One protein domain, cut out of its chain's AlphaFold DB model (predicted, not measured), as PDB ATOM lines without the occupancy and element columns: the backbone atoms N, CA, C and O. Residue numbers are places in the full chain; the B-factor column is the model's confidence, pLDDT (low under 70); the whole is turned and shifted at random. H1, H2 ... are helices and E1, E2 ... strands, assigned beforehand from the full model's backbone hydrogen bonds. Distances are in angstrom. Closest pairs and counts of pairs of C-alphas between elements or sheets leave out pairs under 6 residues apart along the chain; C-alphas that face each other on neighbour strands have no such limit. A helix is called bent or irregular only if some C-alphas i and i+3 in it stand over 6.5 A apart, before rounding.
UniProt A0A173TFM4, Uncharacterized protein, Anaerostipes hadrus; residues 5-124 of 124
ATOM      1  N   VAL A   5      29.264 -18.775 -14.701       94.69
ATOM      2  CA  VAL A   5      30.457 -19.594 -14.490       94.69
ATOM      3  C   VAL A   5      31.417 -19.227 -15.603       94.69
ATOM      4  O   VAL A   5      31.089 -19.423 -16.770       94.69
ATOM      5  N   ILE A   6      32.545 -18.631 -15.234       93.88
ATOM      6  CA  ILE A   6      33.565 -18.172 -16.166       93.88
ATOM      7  C   ILE A   6      34.808 -19.022 -15.956       93.88
ATOM      8  O   ILE A   6      35.370 -19.050 -14.859       93.88
ATOM      9  N   MET A   7      35.200 -19.710 -17.018       90.25
ATOM     10  CA  MET A   7      36.390 -20.549 -17.052       90.25
ATOM     11  C   MET A   7      37.523 -19.749 -17.688       90.25
ATOM     12  O   MET A   7      37.290 -18.996 -18.633       90.25
ATOM     13  N   SER A   8      38.735 -19.888 -17.158       84.25
ATOM     14  CA  SER A   8      39.923 -19.317 -17.789       84.25
ATOM     15  C   SER A   8      40.311 -20.153 -19.006       84.25
ATOM     16  O   SER A   8      40.513 -21.364 -18.869       84.25
ATOM     17  N   GLU A   9      40.481 -19.512 -20.156       70.56
ATOM     18  CA  GLU A   9      41.149 -20.095 -21.318       70.56
ATOM     19  C   GLU A   9      42.559 -19.487 -21.354       70.56
ATOM     20  O   GLU A   9      42.710 -18.272 -21.299       70.56
ATOM     21  N   ASP A  10      43.597 -20.324 -21.344       65.69
ATOM     22  CA  ASP A  10      45.004 -19.905 -21.457       65.69
ATOM     23  C   ASP A  10      45.495 -18.875 -20.420       65.69
ATOM     24  O   ASP A  10      45.687 -17.703 -20.723       65.69
ATOM     25  N   ASN A  11      45.769 -19.331 -19.187       78.12
ATOM     26  CA  ASN A  11      46.367 -18.575 -18.062       78.12
ATOM     27  C   ASN A  11      45.713 -17.221 -17.716       78.12
ATOM     28  O   ASN A  11      46.151 -16.567 -16.777       78.12
ATOM     29  N   LEU A  12      44.659 -16.808 -18.413       87.56
ATOM     30  CA  LEU A  12      43.992 -15.529 -18.272       87.56
ATOM     31  C   LEU A  12      42.486 -15.757 -18.182       87.56
ATOM     32  O   LEU A  12      41.914 -16.691 -18.741       87.56
ATOM     33  N   LEU A  13      41.825 -14.873 -17.451       92.75
ATOM     34  CA  LEU A  13      40.385 -14.731 -17.552       92.75
ATOM     35  C   LEU A  13      40.020 -14.055 -18.872       92.75
ATOM     36  O   LEU A  13      40.700 -13.091 -19.243       92.75
ATOM     37  N   PRO A  14      38.930 -14.498 -19.525       92.62
ATOM     38  CA  PRO A  14      38.491 -13.920 -20.786       92.62
ATOM     39  C   PRO A  14      38.101 -12.449 -20.622       92.62
ATOM     40  O   PRO A  14      37.732 -11.992 -19.524       92.62
ATOM     41  N   ASP A  15      38.156 -11.702 -21.724       92.19
ATOM     42  CA  ASP A  15      37.641 -10.336 -21.734       92.19
ATOM     43  C   ASP A  15      36.131 -10.353 -21.461       92.19
ATOM     44  O   ASP A  15      35.425 -11.310 -21.776       92.19
ATOM     45  N   VAL A  16      35.595  -9.289 -20.854       94.25
ATOM     46  CA  VAL A  16      34.159  -9.239 -20.537       94.25
ATOM     47  C   VAL A  16      33.293  -9.434 -21.779       94.25
ATOM     48  O   VAL A  16      32.247 -10.074 -21.674       94.25
ATOM     49  N   THR A  17      33.744  -8.951 -22.939       94.69
ATOM     50  CA  THR A  17      33.039  -9.059 -24.224       94.69
ATOM     51  C   THR A  17      32.882 -10.496 -24.716       94.69
ATOM     52  O   THR A  17      31.957 -10.784 -25.471       94.69
ATOM     53  N   GLU A  18      33.715 -11.411 -24.225       92.00
ATOM     54  CA  GLU A  18      33.688 -12.841 -24.542       92.00
ATOM     55  C   GLU A  18      32.757 -13.624 -23.599       92.00
ATOM     56  O   GLU A  18      32.558 -14.826 -23.758       92.00
ATOM     57  N   THR A  19      32.157 -12.953 -22.610       93.25
ATOM     58  CA  THR A  19      31.287 -13.583 -21.611       93.25
ATOM     59  C   THR A  19      29.804 -13.297 -21.845       93.25
ATOM     60  O   THR A  19      29.397 -12.225 -22.304       93.25
ATOM     61  N   ASP A  20      28.953 -14.217 -21.379       93.38
ATOM     62  CA  ASP A  20      27.498 -14.027 -21.294       93.38
ATOM     63  C   ASP A  20      27.095 -12.756 -20.521       93.38
ATOM     64  O   ASP A  20      26.016 -12.208 -20.751       93.38
ATOM     65  N   ILE A  21      27.943 -12.278 -19.599       95.44
ATOM     66  CA  ILE A  21      27.681 -11.079 -18.790       95.44
ATOM     67  C   ILE A  21      27.568  -9.849 -19.693       95.44
ATOM     68  O   ILE A  21      26.668  -9.032 -19.495       95.44
ATOM     69  N   PHE A  22      28.447  -9.721 -20.692       95.94
ATOM     70  CA  PHE A  22      28.404  -8.606 -21.637       95.94
ATOM     71  C   PHE A  22      27.149  -8.656 -22.502       95.94
ATOM     72  O   PHE A  22      26.409  -7.677 -22.561       95.94
ATOM     73  N   SER A  23      26.847  -9.826 -23.070       94.62
ATOM     74  CA  SER A  23      25.625 -10.031 -23.856       94.62
ATOM     75  C   SER A  23      24.355  -9.686 -23.067       94.62
ATOM     76  O   SER A  23      23.432  -9.071 -23.604       94.62
ATOM     77  N   ASP A  24      24.288 -10.076 -21.791       94.25
ATOM     78  CA  ASP A  24      23.150  -9.769 -20.922       94.25
ATOM     79  C   ASP A  24      23.096  -8.276 -20.559       94.25
ATOM     80  O   ASP A  24      22.006  -7.704 -20.474       94.25
ATOM     81  N   TYR A  25      24.251  -7.623 -20.398       95.62
ATOM     82  CA  TYR A  25      24.347  -6.182 -20.169       95.62
ATOM     83  C   TYR A  25      23.865  -5.361 -21.366       95.62
ATOM     84  O   TYR A  25      23.045  -4.461 -21.183       95.62
ATOM     85  N   GLU A  26      24.310  -5.690 -22.579       96.56
ATOM     86  CA  GLU A  26      23.891  -4.992 -23.800       96.56
ATOM     87  C   GLU A  26      22.383  -5.105 -24.036       96.56
ATOM     88  O   GLU A  26      21.729  -4.136 -24.427       96.56
ATOM     89  N   LYS A  27      21.811  -6.282 -23.762       95.25
ATOM     90  CA  LYS A  27      20.377  -6.537 -23.944       95.25
ATOM     91  C   LYS A  27      19.523  -5.928 -22.834       95.25
ATOM     92  O   LYS A  27      18.406  -5.490 -23.105       95.25
ATOM     93  N   ASN A  28      19.997  -5.939 -21.585       92.56
ATOM     94  CA  ASN A  28      19.249  -5.441 -20.433       92.56
ATOM     95  C   ASN A  28      20.168  -4.861 -19.335       92.56
ATOM     96  O   ASN A  28      20.511  -5.554 -18.365       92.56
ATOM     97  N   PRO A  29      20.497  -3.560 -19.408       91.19
ATOM     98  CA  PRO A  29      21.419  -2.902 -18.487       91.19
ATOM     99  C   PRO A  29      20.739  -2.495 -17.168       91.19
ATOM    100  O   PRO A  29      20.789  -1.334 -16.759       91.19
ATOM    101  N   SER A  30      20.090  -3.441 -16.488       94.56
ATOM    102  CA  SER A  30      19.578  -3.226 -15.127       94.56
ATOM    103  C   SER A  30      20.718  -2.914 -14.149       94.56
ATOM    104  O   SER A  30      21.854  -3.329 -14.372       94.56
ATOM    105  N   ASP A  31      20.428  -2.243 -13.031       94.44
ATOM    106  CA  ASP A  31      21.458  -1.906 -12.033       94.44
ATOM    107  C   ASP A  31      22.176  -3.146 -11.488       94.44
ATOM    108  O   ASP A  31      23.391  -3.137 -11.305       94.44
ATOM    109  N   TYR A  32      21.452  -4.257 -11.335       93.44
ATOM    110  CA  TYR A  32      22.045  -5.543 -10.977       93.44
ATOM    111  C   TYR A  32      23.072  -6.018 -12.019       93.44
ATOM    112  O   TYR A  32      24.189  -6.394 -11.662       93.44
ATOM    113  N   ILE A  33      22.710  -5.990 -13.308       94.94
ATOM    114  CA  ILE A  33      23.593  -6.431 -14.396       94.94
ATOM    115  C   ILE A  33      24.763  -5.457 -14.579       94.94
ATOM    116  O   ILE A  33      25.882  -5.903 -14.803       94.94
ATOM    117  N   ARG A  34      24.555  -4.149 -14.382       95.44
ATOM    118  CA  ARG A  34      25.627  -3.141 -14.328       95.44
ATOM    119  C   ARG A  34      26.640  -3.450 -13.231       95.44
ATOM    120  O   ARG A  34      27.838  -3.436 -13.497       95.44
ATOM    121  N   CYS A  35      26.180  -3.738 -12.012       95.56
ATOM    122  CA  CYS A  35      27.065  -4.118 -10.912       95.56
ATOM    123  C   CYS A  35      27.845  -5.393 -11.237       95.56
ATOM    124  O   CYS A  35      29.045  -5.442 -10.990       95.56
ATOM    125  N   LEU A  36      27.189  -6.399 -11.823       96.06
ATOM    126  CA  LEU A  36      27.847  -7.639 -12.227       96.06
ATOM    127  C   LEU A  36      28.890  -7.417 -13.332       96.06
ATOM    128  O   LEU A  36      29.990  -7.955 -13.243       96.06
ATOM    129  N   TYR A  37      28.565  -6.600 -14.335       96.88
ATOM    130  CA  TYR A  37      29.469  -6.223 -15.419       96.88
ATOM    131  C   TYR A  37      30.731  -5.549 -14.874       96.88
ATOM    132  O   TYR A  37      31.843  -6.012 -15.119       96.88
ATOM    133  N   TRP A  38      30.573  -4.496 -14.065       97.50
ATOM    134  CA  TRP A  38      31.715  -3.782 -13.493       97.50
ATOM    135  C   TRP A  38      32.514  -4.634 -12.510       97.50
ATOM    136  O   TRP A  38      33.738  -4.516 -12.462       97.50
ATOM    137  N   LEU A  39      31.843  -5.516 -11.766       97.69
ATOM    138  CA  LEU A  39      32.509  -6.476 -10.896       97.69
ATOM    139  C   LEU A  39      33.395  -7.415 -11.708       97.69
ATOM    140  O   LEU A  39      34.562  -7.575 -11.368       97.69
ATOM    141  N   TYR A  40      32.866  -8.003 -12.784       97.25
ATOM    142  CA  TYR A  40      33.640  -8.905 -13.627       97.25
ATOM    143  C   TYR A  40      34.816  -8.187 -14.295       97.25
ATOM    144  O   TYR A  40      35.926  -8.705 -14.271       97.25
ATOM    145  N   VAL A  41      34.625  -6.966 -14.807       97.12
ATOM    146  CA  VAL A  41      35.724  -6.164 -15.376       97.12
ATOM    147  C   VAL A  41      36.831  -5.926 -14.344       97.12
ATOM    148  O   VAL A  41      38.011  -6.075 -14.657       97.12
ATOM    149  N   ALA A  42      36.474  -5.561 -13.111       96.94
ATOM    150  CA  ALA A  42      37.453  -5.331 -12.053       96.94
ATOM    151  C   ALA A  42      38.149  -6.632 -11.621       96.94
ATOM    152  O   ALA A  42      39.363  -6.631 -11.430       96.94
ATOM    153  N   LEU A  43      37.403  -7.737 -11.510       95.88
ATOM    154  CA  LEU A  43      37.934  -9.063 -11.192       95.88
ATOM    155  C   LEU A  43      38.884  -9.567 -12.279       95.88
ATOM    156  O   LEU A  43      40.003  -9.935 -11.954       95.88
ATOM    157  N   SER A  44      38.486  -9.521 -13.552       94.56
ATOM    158  CA  SER A  44      39.326  -9.932 -14.682       94.56
ATOM    159  C   SER A  44      40.655  -9.176 -14.677       94.56
ATOM    160  O   SER A  44      41.720  -9.787 -14.704       94.56
ATOM    161  N   LYS A  45      40.622  -7.852 -14.483       93.31
ATOM    162  CA  LYS A  45      41.841  -7.041 -14.376       93.31
ATOM    163  C   LYS A  45      42.674  -7.354 -13.132       93.31
ATOM    164  O   LYS A  45      43.896  -7.375 -13.227       93.31
ATOM    165  N   ARG A  46      42.038  -7.590 -11.979       93.19
ATOM    166  CA  ARG A  46      42.716  -7.967 -10.728       93.19
ATOM    167  C   ARG A  46      43.424  -9.310 -10.869       93.19
ATOM    168  O   ARG A  46      44.586  -9.428 -10.493       93.19
ATOM    169  N   GLU A  47      42.731 -10.309 -11.401       91.38
ATOM    170  CA  GLU A  47      43.282 -11.649 -11.554       91.38
ATOM    171  C   GLU A  47      44.340 -11.661 -12.651       91.38
ATOM    172  O   GLU A  47      45.467 -12.052 -12.381       91.38
ATOM    173  N   ASN A  48      44.085 -11.119 -13.836       90.56
ATOM    174  CA  ASN A  48      45.066 -11.143 -14.925       90.56
ATOM    175  C   ASN A  48      46.313 -10.287 -14.646       90.56
ATOM    176  O   ASN A  48      47.336 -10.492 -15.291       90.56
ATOM    177  N   TYR A  49      46.267  -9.375 -13.663       89.12
ATOM    178  CA  TYR A  49      47.302  -8.367 -13.414       89.12
ATOM    179  C   TYR A  49      48.735  -8.910 -13.415       89.12
ATOM    180  O   TYR A  49      49.586  -8.350 -14.097       89.12
ATOM    181  N   TYR A  50      48.998  -9.986 -12.672       83.56
ATOM    182  CA  TYR A  50      50.351 -10.529 -12.508       83.56
ATOM    183  C   TYR A  50      50.787 -11.511 -13.600       83.56
ATOM    184  O   TYR A  50      51.944 -11.907 -13.620       83.56
ATOM    185  N   GLU A  51      49.892 -11.893 -14.513       83.62
ATOM    186  CA  GLU A  51      50.316 -12.571 -15.747       83.62
ATOM    187  C   GLU A  51      50.823 -11.571 -16.788       83.62
ATOM    188  O   GLU A  51      51.638 -11.917 -17.637       83.62
ATOM    189  N   ILE A  52      50.355 -10.321 -16.721       81.88
ATOM    190  CA  ILE A  52      50.701  -9.270 -17.688       81.88
ATOM    191  C   ILE A  52      51.698  -8.238 -17.136       81.88
ATOM    192  O   ILE A  52      52.252  -7.462 -17.911       81.88
ATOM    193  N   ASN A  53      51.934  -8.213 -15.820       82.31
ATOM    194  CA  ASN A  53      52.876  -7.308 -15.163       82.31
ATOM    195  C   ASN A  53      53.778  -8.069 -14.189       82.31
ATOM    196  O   ASN A  53      53.304  -8.892 -13.403       82.31
ATOM    197  N   SER A  54      55.063  -7.713 -14.171       77.38
ATOM    198  CA  SER A  54      55.989  -8.169 -13.134       77.38
ATOM    199  C   SER A  54      55.684  -7.502 -11.788       77.38
ATOM    200  O   SER A  54      55.326  -6.320 -11.758       77.38
ATOM    201  N   PRO A  55      55.851  -8.219 -10.662       76.31
ATOM    202  CA  PRO A  55      55.769  -7.621  -9.337       76.31
ATOM    203  C   PRO A  55      56.829  -6.523  -9.168       76.31
ATOM    204  O   PRO A  55      57.935  -6.625  -9.695       76.31
ATOM    205  N   THR A  56      56.509  -5.481  -8.400       78.62
ATOM    206  CA  THR A  56      57.423  -4.354  -8.157       78.62
ATOM    207  C   THR A  56      57.707  -4.139  -6.667       78.62
ATOM    208  O   THR A  56      56.890  -4.445  -5.798       78.62
ATOM    209  N   ALA A  57      58.881  -3.582  -6.347       69.94
ATOM    210  CA  ALA A  57      59.318  -3.355  -4.964       69.94
ATOM    211  C   ALA A  57      58.480  -2.313  -4.200       69.94
ATOM    212  O   ALA A  57      58.407  -2.355  -2.974       69.94
ATOM    213  N   PHE A  58      57.834  -1.386  -4.912       73.56
ATOM    214  CA  PHE A  58      57.018  -0.316  -4.322       73.56
ATOM    215  C   PHE A  58      55.523  -0.658  -4.277       73.56
ATOM    216  O   PHE A  58      54.705   0.179  -3.889       73.56
ATOM    217  N   GLY A  59      55.173  -1.895  -4.638       72.12
ATOM    218  CA  GLY A  59      53.797  -2.323  -4.827       72.12
ATOM    219  C   GLY A  59      53.176  -1.741  -6.093       72.12
ATOM    220  O   GLY A  59      53.727  -0.861  -6.748       72.12
ATOM    221  N   ASP A  60      51.988  -2.239  -6.413       81.94
ATOM    222  CA  ASP A  60      51.342  -2.000  -7.697       81.94
ATOM    223  C   ASP A  60      50.066  -1.162  -7.491       81.94
ATOM    224  O   ASP A  60      49.019  -1.692  -7.086       81.94
ATOM    225  N   PRO A  61      50.110   0.167  -7.731       84.75
ATOM    226  CA  PRO A  61      48.969   1.053  -7.491       84.75
ATOM    227  C   PRO A  61      47.739   0.648  -8.301       84.75
ATOM    228  O   PRO A  61      46.603   0.791  -7.850       84.75
ATOM    229  N   GLU A  62      47.960   0.108  -9.496       89.19
ATOM    230  CA  GLU A  62      46.890  -0.338 -10.369       89.19
ATOM    231  C   GLU A  62      46.215  -1.620  -9.860       89.19
ATOM    232  O   GLU A  62      44.984  -1.680  -9.831       89.19
ATOM    233  N   TYR A  63      46.985  -2.594  -9.366       90.44
ATOM    234  CA  TYR A  63      46.426  -3.763  -8.684       90.44
ATOM    235  C   TYR A  63      45.604  -3.343  -7.461       90.44
ATOM    236  O   TYR A  63      44.456  -3.759  -7.297       90.44
ATOM    237  N   THR A  64      46.149  -2.433  -6.646       91.44
ATOM    238  CA  THR A  64      45.461  -1.889  -5.464       91.44
ATOM    239  C   THR A  64      44.148  -1.205  -5.844       91.44
ATOM    240  O   THR A  64      43.130  -1.378  -5.171       91.44
ATOM    241  N   ARG A  65      44.128  -0.476  -6.967       93.69
ATOM    242  CA  ARG A  65      42.908   0.117  -7.520       93.69
ATOM    243  C   ARG A  65      41.869  -0.951  -7.866       93.69
ATOM    244  O   ARG A  65      40.704  -0.771  -7.520       93.69
ATOM    245  N   TYR A  66      42.257  -2.051  -8.513       95.31
ATOM    246  CA  TYR A  66      41.321  -3.131  -8.849       95.31
ATOM    247  C   TYR A  66      40.775  -3.838  -7.607       95.31
ATOM    248  O   TYR A  66      39.569  -4.074  -7.525       95.31
ATOM    249  N   VAL A  67      41.614  -4.078  -6.594       95.00
ATOM    250  CA  VAL A  67      41.169  -4.568  -5.278       95.00
ATOM    251  C   VAL A  67      40.142  -3.613  -4.659       95.00
ATOM    252  O   VAL A  67      39.087  -4.054  -4.193       95.00
ATOM    253  N   GLY A  68      40.406  -2.304  -4.699       96.81
ATOM    254  CA  GLY A  68      39.491  -1.277  -4.197       96.81
ATOM    255  C   GLY A  68      38.156  -1.236  -4.946       96.81
ATOM    256  O   GLY A  68      37.105  -1.142  -4.315       96.81
ATOM    257  N   MET A  69      38.175  -1.369  -6.276       97.38
ATOM    258  CA  MET A  69      36.961  -1.423  -7.100       97.38
ATOM    259  C   MET A  69      36.097  -2.641  -6.770       97.38
ATOM    260  O   MET A  69      34.899  -2.483  -6.534       97.38
ATOM    261  N   VAL A  70      36.697  -3.836  -6.702       97.75
ATOM    262  CA  VAL A  70      35.982  -5.062  -6.309       97.75
ATOM    263  C   VAL A  70      35.362  -4.879  -4.925       97.75
ATOM    264  O   VAL A  70      34.157  -5.050  -4.765       97.75
ATOM    265  N   THR A  71      36.156  -4.427  -3.952       97.69
ATOM    266  CA  THR A  71      35.695  -4.195  -2.573       97.69
ATOM    267  C   THR A  71      34.519  -3.218  -2.527       97.69
ATOM    268  O   THR A  71      33.501  -3.507  -1.901       97.69
ATOM    269  N   GLY A  72      34.615  -2.086  -3.230       97.75
ATOM    270  CA  GLY A  72      33.555  -1.079  -3.269       97.75
ATOM    271  C   GLY A  72      32.241  -1.619  -3.837       97.75
ATOM    272  O   GLY A  72      31.178  -1.375  -3.265       97.75
ATOM    273  N   ILE A  73      32.299  -2.405  -4.917       97.56
ATOM    274  CA  ILE A  73      31.102  -3.019  -5.508       97.56
ATOM    275  C   ILE A  73      30.479  -4.033  -4.545       97.56
ATOM    276  O   ILE A  73      29.263  -4.015  -4.343       97.56
ATOM    277  N   LEU A  74      31.288  -4.888  -3.914       97.62
ATOM    278  CA  LEU A  74      30.803  -5.865  -2.934       97.62
ATOM    279  C   LEU A  74      30.117  -5.177  -1.744       97.62
ATOM    280  O   LEU A  74      29.021  -5.577  -1.353       97.62
ATOM    281  N   MET A  75      30.691  -4.080  -1.237       96.88
ATOM    282  CA  MET A  75      30.103  -3.295  -0.147       96.88
ATOM    283  C   MET A  75      28.746  -2.687  -0.518       96.88
ATOM    284  O   MET A  75      27.801  -2.784   0.262       96.88
ATOM    285  N   VAL A  76      28.626  -2.074  -1.701       96.12
ATOM    286  CA  VAL A  76      27.373  -1.427  -2.139       96.12
ATOM    287  C   VAL A  76      26.276  -2.454  -2.426       96.12
ATOM    288  O   VAL A  76      25.103  -2.213  -2.148       96.12
ATOM    289  N   THR A  77      26.644  -3.607  -2.978       95.81
ATOM    290  CA  THR A  77      25.689  -4.659  -3.356       95.81
ATOM    291  C   THR A  77      25.307  -5.585  -2.199       95.81
ATOM    292  O   THR A  77      24.301  -6.297  -2.289       95.81
ATOM    293  N   GLY A  78      26.104  -5.603  -1.125       96.75
ATOM    294  CA  GLY A  78      25.998  -6.590  -0.052       96.75
ATOM    295  C   GLY A  78      26.330  -8.010  -0.520       96.75
ATOM    296  O   GLY A  78      25.808  -8.978   0.037       96.75
ATOM    297  N   TRP A  79      27.116  -8.143  -1.590       97.25
ATOM    298  CA  TRP A  79      27.610  -9.434  -2.059       97.25
ATOM    299  C   TRP A  79      28.890  -9.809  -1.320       97.25
ATOM    300  O   TRP A  79      29.650  -8.959  -0.865       97.25
ATOM    301  N   GLU A  80      29.128 -11.107  -1.221       97.69
ATOM    302  CA  GLU A  80      30.252 -11.685  -0.496       97.69
ATOM    303  C   GLU A  80      31.180 -12.385  -1.482       97.69
ATOM    304  O   GLU A  80      30.722 -13.170  -2.317       97.69
ATOM    305  N   GLU A  81      32.479 -12.122  -1.365       97.56
ATOM    306  CA  GLU A  81      33.521 -12.859  -2.074       97.56
ATOM    307  C   GLU A  81      34.039 -13.998  -1.194       97.56
ATOM    308  O   GLU A  81      34.409 -13.804  -0.037       97.56
ATOM    309  N   ILE A  82      34.074 -15.200  -1.761       96.94
ATOM    310  CA  ILE A  82      34.673 -16.383  -1.153       96.94
ATOM    311  C   ILE A  82      35.804 -16.835  -2.062       96.94
ATOM    312  O   ILE A  82      35.570 -17.239  -3.203       96.94
ATOM    313  N   LEU A  83      37.020 -16.789  -1.530       93.81
ATOM    314  CA  LEU A  83      38.218 -17.270  -2.203       93.81
ATOM    315  C   LEU A  83      38.469 -18.724  -1.813       93.81
ATOM    316  O   LEU A  83      38.521 -19.067  -0.632       93.81
ATOM    317  N   THR A  84      38.630 -19.569  -2.819       92.44
ATOM    318  CA  THR A  84      39.096 -20.950  -2.680       92.44
ATOM    319  C   THR A  84      40.432 -21.108  -3.405       92.44
ATOM    320  O   THR A  84      40.956 -20.146  -3.981       92.44
ATOM    321  N   GLU A  85      41.014 -22.303  -3.354       87.19
ATOM    322  CA  GLU A  85      42.245 -22.601  -4.089       87.19
ATOM    323  C   GLU A  85      42.058 -22.380  -5.594       87.19
ATOM    324  O   GLU A  85      42.814 -21.615  -6.187       87.19
ATOM    325  N   ASP A  86      40.974 -22.922  -6.153       89.94
ATOM    326  CA  ASP A  86      40.732 -22.935  -7.598       89.94
ATOM    327  C   ASP A  86      39.742 -21.875  -8.079       89.94
ATOM    328  O   ASP A  86      39.660 -21.624  -9.273       89.94
ATOM    329  N   GLN A  87      38.944 -21.270  -7.193       94.00
ATOM    330  CA  GLN A  87      37.824 -20.415  -7.606       94.00
ATOM    331  C   GLN A  87      37.639 -19.177  -6.736       94.00
ATOM    332  O   GLN A  87      37.855 -19.194  -5.521       94.00
ATOM    333  N   ILE A  88      37.116 -18.132  -7.368       96.12
ATOM    334  CA  ILE A  88      36.532 -16.948  -6.746       96.12
ATOM    335  C   ILE A  88      35.019 -17.067  -6.891       96.12
ATOM    336  O   ILE A  88      34.488 -17.191  -7.996       96.12
ATOM    337  N   ILE A  89      34.306 -17.043  -5.769       97.56
ATOM    338  CA  ILE A  89      32.856 -17.221  -5.743       97.56
ATOM    339  C   ILE A  89      32.215 -15.980  -5.142       97.56
ATOM    340  O   ILE A  89      32.395 -15.694  -3.962       97.56
ATOM    341  N   ILE A  90      31.386 -15.303  -5.930       97.88
ATOM    342  CA  ILE A  90      30.570 -14.179  -5.479       97.88
ATOM    343  C   ILE A  90      29.174 -14.685  -5.132       97.88
ATOM    344  O   ILE A  90      28.505 -15.339  -5.945       97.88
ATOM    345  N   LYS A  91      28.712 -14.383  -3.919       96.81
ATOM    346  CA  LYS A  91      27.396 -14.790  -3.422       96.81
ATOM    347  C   LYS A  91      26.578 -13.611  -2.932       96.81
ATOM    348  O   LYS A  91      27.096 -12.608  -2.470       96.81
ATOM    349  N   ASN A  92      25.266 -13.792  -2.957       95.25
ATOM    350  CA  ASN A  92      24.331 -13.007  -2.168       95.25
ATOM    351  C   ASN A  92      23.589 -13.971  -1.245       95.25
ATOM    352  O   ASN A  92      22.736 -14.758  -1.686       95.25
ATOM    353  N   LYS A  93      23.954 -13.942   0.041       92.25
ATOM    354  CA  LYS A  93      23.485 -14.897   1.049       92.25
ATOM    355  C   LYS A  93      23.770 -16.333   0.576       92.25
ATOM    356  O   LYS A  93      24.906 -16.720   0.335       92.25
ATOM    357  N   ARG A  94      22.726 -17.144   0.381       91.44
ATOM    358  CA  ARG A  94      22.849 -18.545  -0.062       91.44
ATOM    359  C   ARG A  94      22.970 -18.715  -1.582       91.44
ATOM    360  O   ARG A  94      23.151 -19.838  -2.043       91.44
ATOM    361  N   ARG A  95      22.826 -17.646  -2.372       93.06
ATOM    362  CA  ARG A  95      22.790 -17.718  -3.841       93.06
ATOM    363  C   ARG A  95      24.159 -17.399  -4.425       93.06
ATOM    364  O   ARG A  95      24.713 -16.352  -4.109       93.06
ATOM    365  N   LYS A  96      24.673 -18.264  -5.303       95.88
ATOM    366  CA  LYS A  96      25.836 -17.950  -6.145       95.88
ATOM    367  C   LYS A  96      25.410 -17.012  -7.272       95.88
ATOM    368  O   LYS A  96      24.362 -17.224  -7.881       95.88
ATOM    369  N   ILE A  97      26.206 -15.976  -7.495       95.88
ATOM    370  CA  ILE A  97      26.010 -14.975  -8.546       95.88
ATOM    371  C   ILE A  97      27.001 -15.222  -9.673       95.88
ATOM    372  O   ILE A  97      26.608 -15.366 -10.827       95.88
ATOM    373  N   LEU A  98      28.278 -15.287  -9.307       97.19
ATOM    374  CA  LEU A  98      29.398 -15.405 -10.221       97.19
ATOM    375  C   LEU A  98      30.397 -16.397  -9.628       97.19
ATOM    376  O   LEU A  98      30.678 -16.364  -8.429       97.19
ATOM    377  N   VAL A  99      30.895 -17.290 -10.466       96.88
ATOM    378  CA  VAL A  99      31.977 -18.224 -10.174       96.88
ATOM    379  C   VAL A  99      33.024 -18.017 -11.252       96.88
ATOM    380  O   VAL A  99      32.693 -18.052 -12.435       96.88
ATOM    381  N   VAL A 100      34.255 -17.768 -10.832       95.31
ATOM    382  CA  VAL A 100      35.389 -17.508 -11.714       95.31
ATOM    383  C   VAL A 100      36.512 -18.445 -11.312       95.31
ATOM    384  O   VAL A 100      36.853 -18.499 -10.128       95.31
ATOM    385  N   ASP A 101      37.079 -19.171 -12.268       92.31
ATOM    386  CA  ASP A 101      38.257 -19.993 -12.003       92.31
ATOM    387  C   ASP A 101      39.487 -19.105 -11.782       92.31
ATOM    388  O   ASP A 101      39.675 -18.072 -12.422       92.31
ATOM    389  N   ARG A 102      40.330 -19.481 -10.827       87.62
ATOM    390  CA  ARG A 102      41.569 -18.769 -10.546       87.62
ATOM    391  C   ARG A 102      42.610 -19.175 -11.564       87.62
ATOM    392  O   ARG A 102      42.855 -20.356 -11.800       87.62
ATOM    393  N   ILE A 103      43.273 -18.170 -12.110       86.50
ATOM    394  CA  ILE A 103      44.391 -18.401 -13.008       86.50
ATOM    395  C   ILE A 103      45.593 -18.926 -12.224       86.50
ATOM    396  O   ILE A 103      45.914 -18.445 -11.128       86.50
ATOM    397  N   LYS A 104      46.254 -19.938 -12.784       78.62
ATOM    398  CA  LYS A 104      47.505 -20.458 -12.239       78.62
ATOM    399  C   LYS A 104      48.619 -19.479 -12.566       78.62
ATOM    400  O   LYS A 104      48.813 -19.138 -13.725       78.62
ATOM    401  N   ARG A 105      49.350 -19.059 -11.535       77.81
ATOM    402  CA  ARG A 105      50.517 -18.194 -11.706       77.81
ATOM    403  C   ARG A 105      51.699 -18.991 -12.221       77.81
ATOM    404  O   ARG A 105      51.921 -20.116 -11.772       77.81
ATOM    405  N   SER A 106      52.467 -18.387 -13.117       74.38
ATOM    406  CA  SER A 106      53.734 -18.949 -13.585       74.38
ATOM    407  C   SER A 106      54.784 -19.030 -12.465       74.38
ATOM    408  O   SER A 106      54.817 -18.203 -11.551       74.38
ATOM    409  N   ASP A 107      55.698 -20.002 -12.546       78.19
ATOM    410  CA  ASP A 107      56.811 -20.136 -11.588       78.19
ATOM    411  C   ASP A 107      57.734 -18.904 -11.589       78.19
ATOM    412  O   ASP A 107      58.289 -18.528 -10.552       78.19
ATOM    413  N   SER A 108      57.867 -18.235 -12.742       76.56
ATOM    414  CA  SER A 108      58.625 -16.988 -12.889       76.56
ATOM    415  C   SER A 108      58.104 -15.883 -11.976       76.56
ATOM    416  O   SER A 108      58.906 -15.219 -11.321       76.56
ATOM    417  N   PHE A 109      56.781 -15.744 -11.844       80.38
ATOM    418  CA  PHE A 109      56.176 -14.760 -10.945       80.38
ATOM    419  C   PHE A 109      56.623 -14.963  -9.489       80.38
ATOM    420  O   PHE A 109      57.006 -14.012  -8.801       80.38
ATOM    421  N   TYR A 110      56.601 -16.209  -9.004       79.88
ATOM    422  CA  TYR A 110      56.997 -16.516  -7.628       79.88
ATOM    423  C   TYR A 110      58.482 -16.262  -7.382       79.88
ATOM    424  O   TYR A 110      58.847 -15.796  -6.299       79.88
ATOM    425  N   LYS A 111      59.323 -16.526  -8.384       84.19
ATOM    426  CA  LYS A 111      60.758 -16.263  -8.314       84.19
ATOM    427  C   LYS A 111      61.059 -14.762  -8.244       84.19
ATOM    428  O   LYS A 111      61.728 -14.338  -7.307       84.19
ATOM    429  N   GLU A 112      60.501 -13.957  -9.149       84.00
ATOM    430  CA  GLU A 112      60.682 -12.493  -9.143       84.00
ATOM    431  C   GLU A 112      60.214 -11.873  -7.819       84.00
ATOM    432  O   GLU A 112      60.893 -11.036  -7.219       84.00
ATOM    433  N   LYS A 113      59.080 -12.344  -7.291       85.06
ATOM    434  CA  LYS A 113      58.574 -11.902  -5.989       85.06
ATOM    435  C   LYS A 113      59.516 -12.264  -4.836       85.06
ATOM    436  O   LYS A 113      59.616 -11.500  -3.875       85.06
ATOM    437  N   ALA A 114      60.167 -13.426  -4.878       86.75
ATOM    438  CA  ALA A 114      61.137 -13.823  -3.860       86.75
ATOM    439  C   ALA A 114      62.378 -12.919  -3.893       86.75
ATOM    440  O   ALA A 114      62.754 -12.387  -2.850       86.75
ATOM    441  N   GLU A 115      62.926 -12.661  -5.083       87.69
ATOM    442  CA  GLU A 115      64.094 -11.791  -5.287       87.69
ATOM    443  C   GLU A 115      63.840 -10.361  -4.774       87.69
ATOM    444  O   GLU A 115      64.647  -9.804  -4.031       87.69
ATOM    445  N   ILE A 116      62.671  -9.782  -5.075       85.88
ATOM    446  CA  ILE A 116      62.282  -8.456  -4.562       85.88
ATOM    447  C   ILE A 116      62.226  -8.434  -3.028       85.88
ATOM    448  O   ILE A 116      62.667  -7.470  -2.400       85.88
ATOM    449  N   ASN A 117      61.687  -9.485  -2.406       85.38
ATOM    450  CA  ASN A 117      61.593  -9.557  -0.947       85.38
ATOM    451  C   ASN A 117      62.963  -9.678  -0.272       85.38
ATOM    452  O   ASN A 117      63.124  -9.171   0.838       85.38
ATOM    453  N   GLU A 118      63.930 -10.343  -0.904       89.00
ATOM    454  CA  GLU A 118      65.313 -10.396  -0.418       89.00
ATOM    455  C   GLU A 118      65.963  -9.010  -0.478       89.00
ATOM    456  O   GLU A 118      66.434  -8.519   0.546       89.00
ATOM    457  N   LEU A 119      65.853  -8.314  -1.614       87.00
ATOM    458  CA  LEU A 119      66.369  -6.947  -1.766       87.00
ATOM    459  C   LEU A 119      65.799  -5.982  -0.715       87.00
ATOM    460  O   LEU A 119      66.525  -5.172  -0.143       87.00
ATOM    461  N   LEU A 120      64.496  -6.067  -0.429       84.62
ATOM    462  CA  LEU A 120      63.851  -5.232   0.589       84.62
ATOM    463  C   LEU A 120      64.313  -5.550   2.018       84.62
ATOM    464  O   LEU A 120      64.272  -4.666   2.873       84.62
ATOM    465  N   ARG A 121      64.726  -6.793   2.299       86.00
ATOM    466  CA  ARG A 121      65.297  -7.165   3.602       86.00
ATOM    467  C   ARG A 121      66.692  -6.587   3.781       86.00
ATOM    468  O   ARG A 121      66.976  -6.102   4.867       86.00
ATOM    469  N   ASP A 122      67.511  -6.603   2.734       86.75
ATOM    470  CA  ASP A 122      68.889  -6.098   2.783       86.75
ATOM    471  C   ASP A 122      68.964  -4.565   2.894       86.75
ATOM    472  O   ASP A 122      69.957  -4.016   3.367       86.75
ATOM    473  N   LEU A 123      67.907  -3.862   2.476       81.31
ATOM    474  CA  LEU A 123      67.770  -2.408   2.609       81.31
ATOM    475  C   LEU A 123      67.308  -1.946   4.005       81.31
ATOM    476  O   LEU A 123      67.254  -0.735   4.245       81.31
ATOM    477  N   ARG A 124      66.924  -2.871   4.892       60.19
ATOM    478  CA  ARG A 124      66.356  -2.589   6.218       60.19
ATOM    479  C   ARG A 124      67.388  -2.735   7.331       60.19
ATOM    480  O   ARG A 124      67.322  -1.903   8.265       60.19
TER     481      ARG A 124
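AT A GLANCE: This is residues 5 to 124 of the 124 residues of an uncharacterized protein of Anaerostipes hadrus (UniProt A0A173TFM4). Two antiparallel helices, H2 and H3, lie side by side and pack on a small sheet of three strands, with H1 at one end of H2 and H4 at the far end of the long axis. Residues 5 to 6 pair with the edge of the sheet at E3, in parallel. The printed part has 120 residues, in the order H1 H2 H3 E1 E2 E3 H4; the sheet runs E1 E2 E3, antiparallel, and the class is mixed. It is elongated, spanning 54 by 29 by 25 A, yet only just compact, close to loose, with a radius of gyration of the C-alphas of 16.2 A.

IN THESE COORDINATES: Residues 5 to 19 hold no named element. H1 is residues 20 to 27, beginning at C-alpha 20 (27.498, -14.027, -21.294). H2 is residues 31 to 52, 30.7 A long, and irregular: C-alphas 47 and 50 are 7.2 A apart. H3 is residues 61 to 77, 24.3 A. E1 is residues 80 to 83, E2 87 to 92 and E3 95 to 101, 17.6 A. H4, residues 107 to 122, is 23.4 A long and ends at C-alpha 122 (68.889, -6.098, 2.783).

HOW THE PARTS SIT: E1, E2 and E3 form a meander, each strand the antiparallel neighbour of the one before, with N 82 and O 89 at 2.8 A and N 90 and O 98 at 2.8 A. H2 and H3, a helical hairpin on one face, make two layers with the sheet; they touch at C-alphas 46 and 66, 5.4 A. H2 runs along the strands, 10.6 A over the sheet. H1 touches residues 33 to 37 of H2 alone, closest at C-alphas 25 and 33, 5.8 A. H4 is close to H2 but not clearly touching, C-alphas 50 and 109 at 7.4 A. Every O i to N i+4 pair is within hydrogen-bond range in H1, H3 and H4, and 16 of 18 in H2.

THE WHOLE: The farthest C-alphas, of Lys 27 and Asp 122, are 55.4 A apart. The printed part has no cut and no long link. Residues 10, 57 and 124 have pLDDT under 70.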